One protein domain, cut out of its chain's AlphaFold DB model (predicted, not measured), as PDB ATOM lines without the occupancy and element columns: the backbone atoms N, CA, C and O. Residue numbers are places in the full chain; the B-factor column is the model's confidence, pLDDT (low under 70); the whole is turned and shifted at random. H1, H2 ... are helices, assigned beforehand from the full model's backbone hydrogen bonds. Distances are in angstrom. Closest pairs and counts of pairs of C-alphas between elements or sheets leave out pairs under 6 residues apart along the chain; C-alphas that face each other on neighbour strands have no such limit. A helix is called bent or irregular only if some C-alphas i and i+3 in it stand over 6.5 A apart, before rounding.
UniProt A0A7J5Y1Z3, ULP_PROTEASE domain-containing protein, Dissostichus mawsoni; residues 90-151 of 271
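This is residues 90 to 151 of the 271 residues of the protein "ULP_PROTEASE domain-containing protein" of Dissostichus mawsoni (UniProt A0A7J5Y1Z3). An open, elongated string of helices is built along one long helix, H2: H1 stands crosswise to it and meets its residues 114 to 121 through Ile 92 alone, while of two short helices H4 lies beside residues 123 to 127 of H2 and H3, which comes between H2 and H4 along the chain, touches no helix. The contacts are few, and residues 128 to 134 and 139 to 144 stick out from the rest. The printed part has 62 residues with four named helices in the order H1, H2, H3, H4 and no named strand; the class is all helix. The whole is loose, with a radius of gyration of the C-alphas of 13.4 A and spans of 36 by 23 by 21 A.

H2, the longest helix, holds residues 111 to 128 and runs 25.6 A from C-alpha 111 at (332.069, 219.161, 283.573) to C-alpha 128 at (314.711, 208.719, 299.163). It has a kink of 27 degrees near residue 118, and it is irregular, with C-alphas 112 and 115 standing 7.2 A apart. H1, residues 90 to 102, begins at C-alpha 90 at (329.752, 222.590, 293.557) and measures 18.4 A. H3, residues 132 to 139, measures 12.1 A and is irregular too, with C-alphas 134 and 137 standing 7.2 A apart. H4, residues 143 to 149, measures 10.2 A and ends at C-alpha 149 at (309.554, 207.899, 288.940).

H2 touches H1 with residues 114 to 121 alone, and H1 touches H2 with residue 92 alone. Their closest C-alphas, those of Ile 92 and Arg 118, are 6.3 A apart, and the two lines are about perpendicular at 80 degrees. H2 and H4 only just touch, with 3 pairs of C-alphas within 8 A; on H2 residues 123 to 127 alone take part. The closest C-alphas there, those of Val 123 and Ser 145, are 7.5 A apart, and the helices run the same way at a steep tilt of 51 degrees. H3 touches no helix; it is apart from H1, from H2 and from H4. H1 and H4 are apart as well. In H1 and H4 every O i to N i+4 pair is within hydrogen-bond range; in H2 it is 12 of 14, and in H3 1 of 4, beside 2 of 5 O i to N i+3 pairs.

The two C-alphas farthest apart, those of Pro 106 and Ser 133, are 38.6 A apart. The printed part has no cut. The links from H2 to H3 and from H3 to H4 are tight, the link from H1 to H2 is short, and there is no long link. The mean pLDDT of the printed part is 75.2, and residues 130 to 151 are under 70; H3 has a mean of 51.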
ATOM      1  N   CYS A  90     328.860 222.951 292.442       87.44
ATOM      2  CA  CYS A  90     329.752 222.590 293.557       87.44
ATOM      3  C   CYS A  90     329.212 221.436 294.400       87.44
ATOM      4  O   CYS A  90     329.946 220.502 294.711       87.44
ATOM      5  N   GLY A  91     327.911 221.446 294.697       88.81
ATOM      6  CA  GLY A  91     327.264 220.359 295.427       88.81
ATOM      7  C   GLY A  91     327.361 219.014 294.701       88.81
ATOM      8  O   GLY A  91     327.626 217.999 295.335       88.81
ATOM      9  N   ILE A  92     327.214 218.994 293.372       90.19
ATOM     10  CA  ILE A  92     327.318 217.758 292.581       90.19
ATOM     11  C   ILE A  92     328.764 217.267 292.542       90.19
ATOM     12  O   ILE A  92     328.994 216.080 292.754       90.19
ATOM     13  N   PHE A  93     329.738 218.161 292.355       89.75
ATOM     14  CA  PHE A  93     331.158 217.805 292.426       89.75
ATOM     15  C   PHE A  93     331.514 217.178 293.780       89.75
ATOM     16  O   PHE A  93     332.122 216.112 293.805       89.75
ATOM     17  N   MET A  94     331.058 217.757 294.897       91.38
ATOM     18  CA  MET A  94     331.300 217.199 296.234       91.38
ATOM     19  C   MET A  94     330.697 215.798 296.416       91.38
ATOM     20  O   MET A  94     331.358 214.916 296.964       91.38
ATOM     21  N   LEU A  95     329.473 215.566 295.925       91.06
ATOM     22  CA  LEU A  95     328.838 214.242 295.978       91.06
ATOM     23  C   LEU A  95     329.599 213.210 295.141       91.06
ATOM     24  O   LEU A  95     329.803 212.080 295.583       91.06
ATOM     25  N   MET A  96     330.045 213.603 293.949       91.50
ATOM     26  CA  MET A  96     330.819 212.732 293.072       91.50
ATOM     27  C   MET A  96     332.200 212.423 293.654       91.50
ATOM     28  O   MET A  96     332.609 211.264 293.631       91.50
ATOM     29  N   TYR A  97     332.883 213.402 294.257       89.81
ATOM     30  CA  TYR A  97     334.153 213.155 294.941       89.81
ATOM     31  C   TYR A  97     334.003 212.151 296.078       89.81
ATOM     32  O   TYR A  97     334.777 211.197 296.163       89.81
ATOM     33  N   ALA A  98     332.987 212.333 296.926       89.75
ATOM     34  CA  ALA A  98     332.713 211.420 298.026       89.75
ATOM     35  C   ALA A  98     332.415 210.002 297.516       89.75
ATOM     36  O   ALA A  98     332.992 209.038 298.016       89.75
ATOM     37  N   LEU A  99     331.570 209.873 296.486       87.44
ATOM     38  CA  LEU A  99     331.212 208.580 295.900       87.44
ATOM     39  C   LEU A  99     332.441 207.842 295.355       87.44
ATOM     40  O   LEU A  99     332.661 206.685 295.700       87.44
ATOM     41  N   TYR A 100     333.259 208.509 294.543       86.25
ATOM     42  CA  TYR A 100     334.444 207.904 293.930       86.25
ATOM     43  C   TYR A 100     335.531 207.589 294.960       86.25
ATOM     44  O   TYR A 100     336.158 206.537 294.873       86.25
ATOM     45  N   THR A 101     335.685 208.434 295.987       85.81
ATOM     46  CA  THR A 101     336.596 208.169 297.111       85.81
ATOM     47  C   THR A 101     336.190 206.904 297.867       85.81
ATOM     48  O   THR A 101     337.037 206.074 298.179       85.81
ATOM     49  N   ILE A 102     334.896 206.732 298.158       87.69
ATOM     50  CA  ILE A 102     334.392 205.558 298.891       87.69
ATOM     51  C   ILE A 102     334.505 204.283 298.047       87.69
ATOM     52  O   ILE A 102     334.735 203.205 298.592       87.69
ATOM     53  N   LEU A 103     334.341 204.397 296.729       84.12
ATOM     54  CA  LEU A 103     334.467 203.278 295.797       84.12
ATOM     55  C   LEU A 103     335.920 202.962 295.406       84.12
ATOM     56  O   LEU A 103     336.130 201.989 294.686       84.12
ATOM     57  N   ASP A 104     336.893 203.761 295.860       83.88
ATOM     58  CA  ASP A 104     338.302 203.701 295.437       83.88
ATOM     59  C   ASP A 104     338.442 203.679 293.899       83.88
ATOM     60  O   ASP A 104     339.236 202.936 293.319       83.88
ATOM     61  N   ALA A 105     337.601 204.471 293.225       80.38
ATOM     62  CA  ALA A 105     337.519 204.547 291.771       80.38
ATOM     63  C   ALA A 105     338.236 205.804 291.246       80.38
ATOM     64  O   ALA A 105     338.163 206.864 291.875       80.38
ATOM     65  N   PRO A 106     338.899 205.732 290.076       82.81
ATOM     66  CA  PRO A 106     339.489 206.911 289.456       82.81
ATOM     67  C   PRO A 106     338.389 207.873 289.007       82.81
ATOM     68  O   PRO A 106     337.386 207.445 288.442       82.81
ATOM     69  N   TYR A 107     338.585 209.170 289.228       85.31
ATOM     70  CA  TYR A 107     337.646 210.192 288.776       85.31
ATOM     71  C   TYR A 107     337.625 210.264 287.241       85.31
ATOM     72  O   TYR A 107     338.562 210.765 286.626       85.31
ATOM     73  N   ASP A 108     336.558 209.767 286.621       86.88
ATOM     74  CA  ASP A 108     336.365 209.759 285.163       86.88
ATOM     75  C   ASP A 108     335.247 210.707 284.698       86.88
ATOM     76  O   ASP A 108     334.998 210.842 283.500       86.88
ATOM     77  N   PHE A 109     334.591 211.394 285.636       87.06
ATOM     78  CA  PHE A 109     333.551 212.365 285.330       87.06
ATOM     79  C   PHE A 109     334.142 213.738 284.999       87.06
ATOM     80  O   PHE A 109     335.161 214.165 285.540       87.06
ATOM     81  N   THR A 110     333.460 214.477 284.133       86.50
ATOM     82  CA  THR A 110     333.883 215.800 283.670       86.50
ATOM     83  C   THR A 110     332.773 216.830 283.839       86.50
ATOM     84  O   THR A 110     331.632 216.517 284.183       86.50
ATOM     85  N   ILE A 111     333.080 218.098 283.549       83.75
ATOM     86  CA  ILE A 111     332.069 219.161 283.573       83.75
ATOM     87  C   ILE A 111     330.926 218.926 282.569       83.75
ATOM     88  O   ILE A 111     329.804 219.378 282.792       83.75
ATOM     89  N   ILE A 112     331.187 218.192 281.483       85.31
ATOM     90  CA  ILE A 112     330.194 217.880 280.445       85.31
ATOM     91  C   ILE A 112     329.099 216.962 281.009       85.31
ATOM     92  O   ILE A 112     327.942 217.048 280.595       85.31
ATOM     93  N   ASP A 113     329.437 216.151 282.012       86.56
ATOM     94  CA  ASP A 113     328.531 215.192 282.643       86.56
ATOM     95  C   ASP A 113     327.621 215.841 283.698       86.56
ATOM     96  O   ASP A 113     326.603 215.261 284.088       86.56
ATOM     97  N   MET A 114     327.929 217.068 284.137       88.38
ATOM     98  CA  MET A 114     327.217 217.752 285.226       88.38
ATOM     99  C   MET A 114     325.699 217.843 285.031       88.38
ATOM    100  O   MET A 114     324.972 217.556 285.984       88.38
ATOM    101  N   PRO A 115     325.155 218.155 283.837       84.00
ATOM    102  CA  PRO A 115     323.707 218.184 283.645       84.00
ATOM    103  C   PRO A 115     323.044 216.814 283.848       84.00
ATOM    104  O   PRO A 115     321.907 216.749 284.321       84.00
ATOM    105  N   ALA A 116     323.725 215.723 283.487       82.75
ATOM    106  CA  ALA A 116     323.220 214.365 283.663       82.75
ATOM    107  C   ALA A 116     323.349 213.911 285.123       82.75
ATOM    108  O   ALA A 116     322.376 213.425 285.701       82.75
ATOM    109  N   LEU A 117     324.506 214.157 285.744       88.00
ATOM    110  CA  LEU A 117     324.768 213.838 287.148       88.00
ATOM    111  C   LEU A 117     323.838 214.604 288.088       88.00
ATOM    112  O   LEU A 117     323.266 214.016 289.001       88.00
ATOM    113  N   ARG A 118     323.591 215.890 287.818       87.62
ATOM    114  CA  ARG A 118     322.613 216.700 288.552       87.62
ATOM    115  C   ARG A 118     321.219 216.081 288.486       87.62
ATOM    116  O   ARG A 118     320.566 215.940 289.513       87.62
ATOM    117  N   LYS A 119     320.763 215.678 287.293       83.44
ATOM    118  CA  LYS A 119     319.460 215.010 287.132       83.44
ATOM    119  C   LYS A 119     319.404 213.701 287.913       83.44
ATOM    120  O   LYS A 119     318.415 213.470 288.601       83.44
ATOM    121  N   TRP A 120     320.448 212.877 287.827       84.38
ATOM    122  CA  TRP A 120     320.511 211.604 288.541       84.38
ATOM    123  C   TRP A 120     320.446 211.788 290.058       84.38
ATOM    124  O   TRP A 120     319.585 211.192 290.702       84.38
ATOM    125  N   TRP A 121     321.278 212.667 290.615       86.38
ATOM    126  CA  TRP A 121     321.277 212.952 292.047       86.38
ATOM    127  C   TRP A 121     319.952 213.548 292.518       86.38
ATOM    128  O   TRP A 121     319.436 213.138 293.552       86.38
ATOM    129  N   CYS A 122     319.344 214.453 291.744       82.25
ATOM    130  CA  CYS A 122     318.016 214.965 292.069       82.25
ATOM    131  C   CYS A 122     316.971 213.840 292.111       82.25
ATOM    132  O   CYS A 122     316.205 213.780 293.069       82.25
ATOM    133  N   VAL A 123     316.945 212.942 291.114       77.12
ATOM    134  CA  VAL A 123     316.061 211.758 291.103       77.12
ATOM    135  C   VAL A 123     316.285 210.903 292.344       77.12
ATOM    136  O   VAL A 123     315.325 210.620 293.054       77.12
ATOM    137  N   MET A 124     317.537 210.569 292.659       78.88
ATOM    138  CA  MET A 124     317.865 209.801 293.859       78.88
ATOM    139  C   MET A 124     317.375 210.478 295.144       78.88
ATOM    140  O   MET A 124     316.864 209.798 296.029       78.88
ATOM    141  N   LEU A 125     317.505 211.801 295.267       79.81
ATOM    142  CA  LEU A 125     317.009 212.526 296.439       79.81
ATOM    143  C   LEU A 125     315.478 212.469 296.533       79.81
ATOM    144  O   LEU A 125     314.956 212.222 297.612       79.81
ATOM    145  N   MET A 126     314.762 212.619 295.417       73.56
ATOM    146  CA  MET A 126     313.297 212.504 295.386       73.56
ATOM    147  C   MET A 126     312.790 211.098 295.714       73.56
ATOM    148  O   MET A 126     311.736 210.962 296.321       73.56
ATOM    149  N   GLU A 127     313.520 210.053 295.323       70.25
ATOM    150  CA  GLU A 127     313.162 208.666 295.655       70.25
ATOM    151  C   GLU A 127     313.379 208.336 297.136       70.25
ATOM    152  O   GLU A 127     312.748 207.424 297.672       70.25
ATOM    153  N   ASN A 128     314.308 209.032 297.794       72.81
ATOM    154  CA  ASN A 128     314.711 208.719 299.163       72.81
ATOM    155  C   ASN A 128     314.129 209.667 300.214       72.81
ATOM    156  O   ASN A 128     314.054 209.271 301.375       72.81
ATOM    157  N   PHE A 129     313.700 210.867 299.822       70.94
ATOM    158  CA  PHE A 129     313.131 211.864 300.721       70.94
ATOM    159  C   PHE A 129     311.746 212.307 300.245       70.94
ATOM    160  O   PHE A 129     311.592 212.820 299.135       70.94
ATOM    161  N   ASP A 130     310.746 212.185 301.121       63.22
ATOM    162  CA  ASP A 130     309.420 212.754 300.890       63.22
ATOM    163  C   ASP A 130     309.511 214.285 300.930       63.22
ATOM    164  O   ASP A 130     309.589 214.906 301.990       63.22
ATOM    165  N   LEU A 131     309.507 214.922 299.759       63.16
ATOM    166  CA  LEU A 131     309.720 216.372 299.635       63.16
ATOM    167  C   LEU A 131     308.555 217.246 300.145       63.16
ATOM    168  O   LEU A 131     308.639 218.478 300.079       63.16
ATOM    169  N   GLY A 132     307.459 216.651 300.629       61.34
ATOM    170  CA  GLY A 132     306.268 217.371 301.088       61.34
ATOM    171  C   GLY A 132     305.835 218.500 300.135       61.34
ATOM    172  O   GLY A 132     305.935 218.396 298.913       61.34
ATOM    173  N   SER A 133     305.390 219.631 300.693       55.72
ATOM    174  CA  SER A 133     305.057 220.851 299.934       55.72
ATOM    175  C   SER A 133     306.277 221.684 299.499       55.72
ATOM    176  O   SER A 133     306.107 222.648 298.747       55.72
ATOM    177  N   HIS A 134     307.489 221.315 299.930       53.53
ATOM    178  CA  HIS A 134     308.745 222.031 299.658       53.53
ATOM    179  C   HIS A 134     309.358 221.632 298.304       53.53
ATOM    180  O   HIS A 134     310.174 222.362 297.744       53.53
ATOM    181  N   GLY A 135     308.880 220.540 297.693       50.84
ATOM    182  CA  GLY A 135     309.251 220.106 296.342       50.84
ATOM    183  C   GLY A 135     308.801 221.031 295.198       50.84
ATOM    184  O   GLY A 135     309.070 220.745 294.033       50.84
ATOM    185  N   LYS A 136     308.131 222.155 295.493       47.56
ATOM    186  CA  LYS A 136     307.615 223.091 294.479       47.56
ATOM    187  C   LYS A 136     308.709 223.780 293.653       47.56
ATOM    188  O   LYS A 136     308.437 224.144 292.516       47.56
ATOM    189  N   MET A 137     309.945 223.907 294.142       49.19
ATOM    190  CA  MET A 137     311.063 224.391 293.307       49.19
ATOM    191  C   MET A 137     311.559 223.346 292.298       49.19
ATOM    192  O   MET A 137     312.061 223.711 291.237       49.19
ATOM    193  N   PHE A 138     311.331 222.055 292.557       48.62
ATOM    194  CA  PHE A 138     311.545 220.993 291.570       48.62
ATOM    195  C   PHE A 138     310.372 220.872 290.580       48.62
ATOM    196  O   PHE A 138     310.430 220.052 289.668       48.62
ATOM    197  N   ALA A 139     309.323 221.703 290.704       41.84
ATOM    198  CA  ALA A 139     308.100 221.630 289.897       41.84
ATOM    199  C   ALA A 139     308.295 221.925 288.403       41.84
ATOM    200  O   ALA A 139     307.404 221.613 287.613       41.84
ATOM    201  N   HIS A 140     309.464 222.419 287.977       45.84
ATOM    202  CA  HIS A 140     309.852 222.386 286.560       45.84
ATOM    203  C   HIS A 140     310.349 220.999 286.116       45.84
ATOM    204  O   HIS A 140     311.236 220.840 285.276       45.84
ATOM    205  N   TRP A 141     309.783 219.964 286.718       57.22
ATOM    206  CA  TRP A 141     310.089 218.589 286.428       57.22
ATOM    207  C   TRP A 141     309.580 218.236 285.037       57.22
ATOM    208  O   TRP A 141     308.372 218.191 284.787       57.22
ATOM    209  N   THR A 142     310.523 218.020 284.122       60.38
ATOM    210  CA  THR A 142     310.253 217.572 282.759       60.38
ATOM    211  C   THR A 142     309.456 216.272 282.779       60.38
ATOM    212  O   THR A 142     309.657 215.444 283.670       60.38
ATOM    213  N   GLU A 143     308.592 216.060 281.783       62.88
ATOM    214  CA  GLU A 143     307.760 214.850 281.670       62.88
ATOM    215  C   GLU A 143     308.590 213.559 281.775       62.88
ATOM    216  O   GLU A 143     308.161 212.575 282.368       62.88
ATOM    217  N   THR A 144     309.842 213.605 281.313       59.34
ATOM    218  CA  THR A 144     310.825 212.520 281.413       59.34
ATOM    219  C   THR A 144     311.123 212.091 282.853       59.34
ATOM    220  O   THR A 144     311.241 210.900 283.119       59.34
ATOM    221  N   SER A 145     311.220 213.028 283.797       61.75
ATOM    222  CA  SER A 145     311.530 212.710 285.195       61.75
ATOM    223  C   SER A 145     310.313 212.104 285.901       61.75
ATOM    224  O   SER A 145     310.448 211.136 286.647       61.75
ATOM    225  N   LYS A 146     309.110 212.606 285.583       67.62
ATOM    226  CA  LYS A 146     307.836 212.031 286.050       67.62
ATOM    227  C   LYS A 146     307.648 210.608 285.548       67.62
ATOM    228  O   LYS A 146     307.356 209.727 286.349       67.62
ATOM    229  N   ALA A 147     307.873 210.386 284.255       66.56
ATOM    230  CA  ALA A 147     307.855 209.055 283.666       66.56
ATOM    231  C   ALA A 147     308.860 208.126 284.368       66.56
ATOM    232  O   ALA A 147     308.531 206.991 284.692       66.56
ATOM    233  N   LEU A 148     310.057 208.618 284.696       65.38
ATOM    234  CA  LEU A 148     311.065 207.817 285.382       65.38
ATOM    235  C   LEU A 148     310.645 207.368 286.792       65.38
ATOM    236  O   LEU A 148     310.788 206.187 287.105       65.38
ATOM    237  N   LEU A 149     310.077 208.264 287.611       65.44
ATOM    238  CA  LEU A 149     309.554 207.899 288.940       65.44
ATOM    239  C   LEU A 149     308.314 207.000 288.871       65.44
ATOM    240  O   LEU A 149     308.134 206.154 289.742       65.44
ATOM    241  N   ARG A 150     307.484 207.134 287.827       69.88
ATOM    242  CA  ARG A 150     306.380 206.196 287.547       69.88
ATOM    243  C   ARG A 150     306.867 204.822 287.063       69.88
ATOM    244  O   ARG A 150     306.065 203.903 286.945       69.88
ATOM    245  N   GLY A 151     308.167 204.666 286.797       64.62
ATOM    246  CA  GLY A 151     308.757 203.440 286.253       64.62
ATOM    247  C   GLY A 151     308.600 203.282 284.735       64.62
ATOM    248  O   GLY A 151     308.889 202.216 284.206       64.62
TER     249      GLY A 151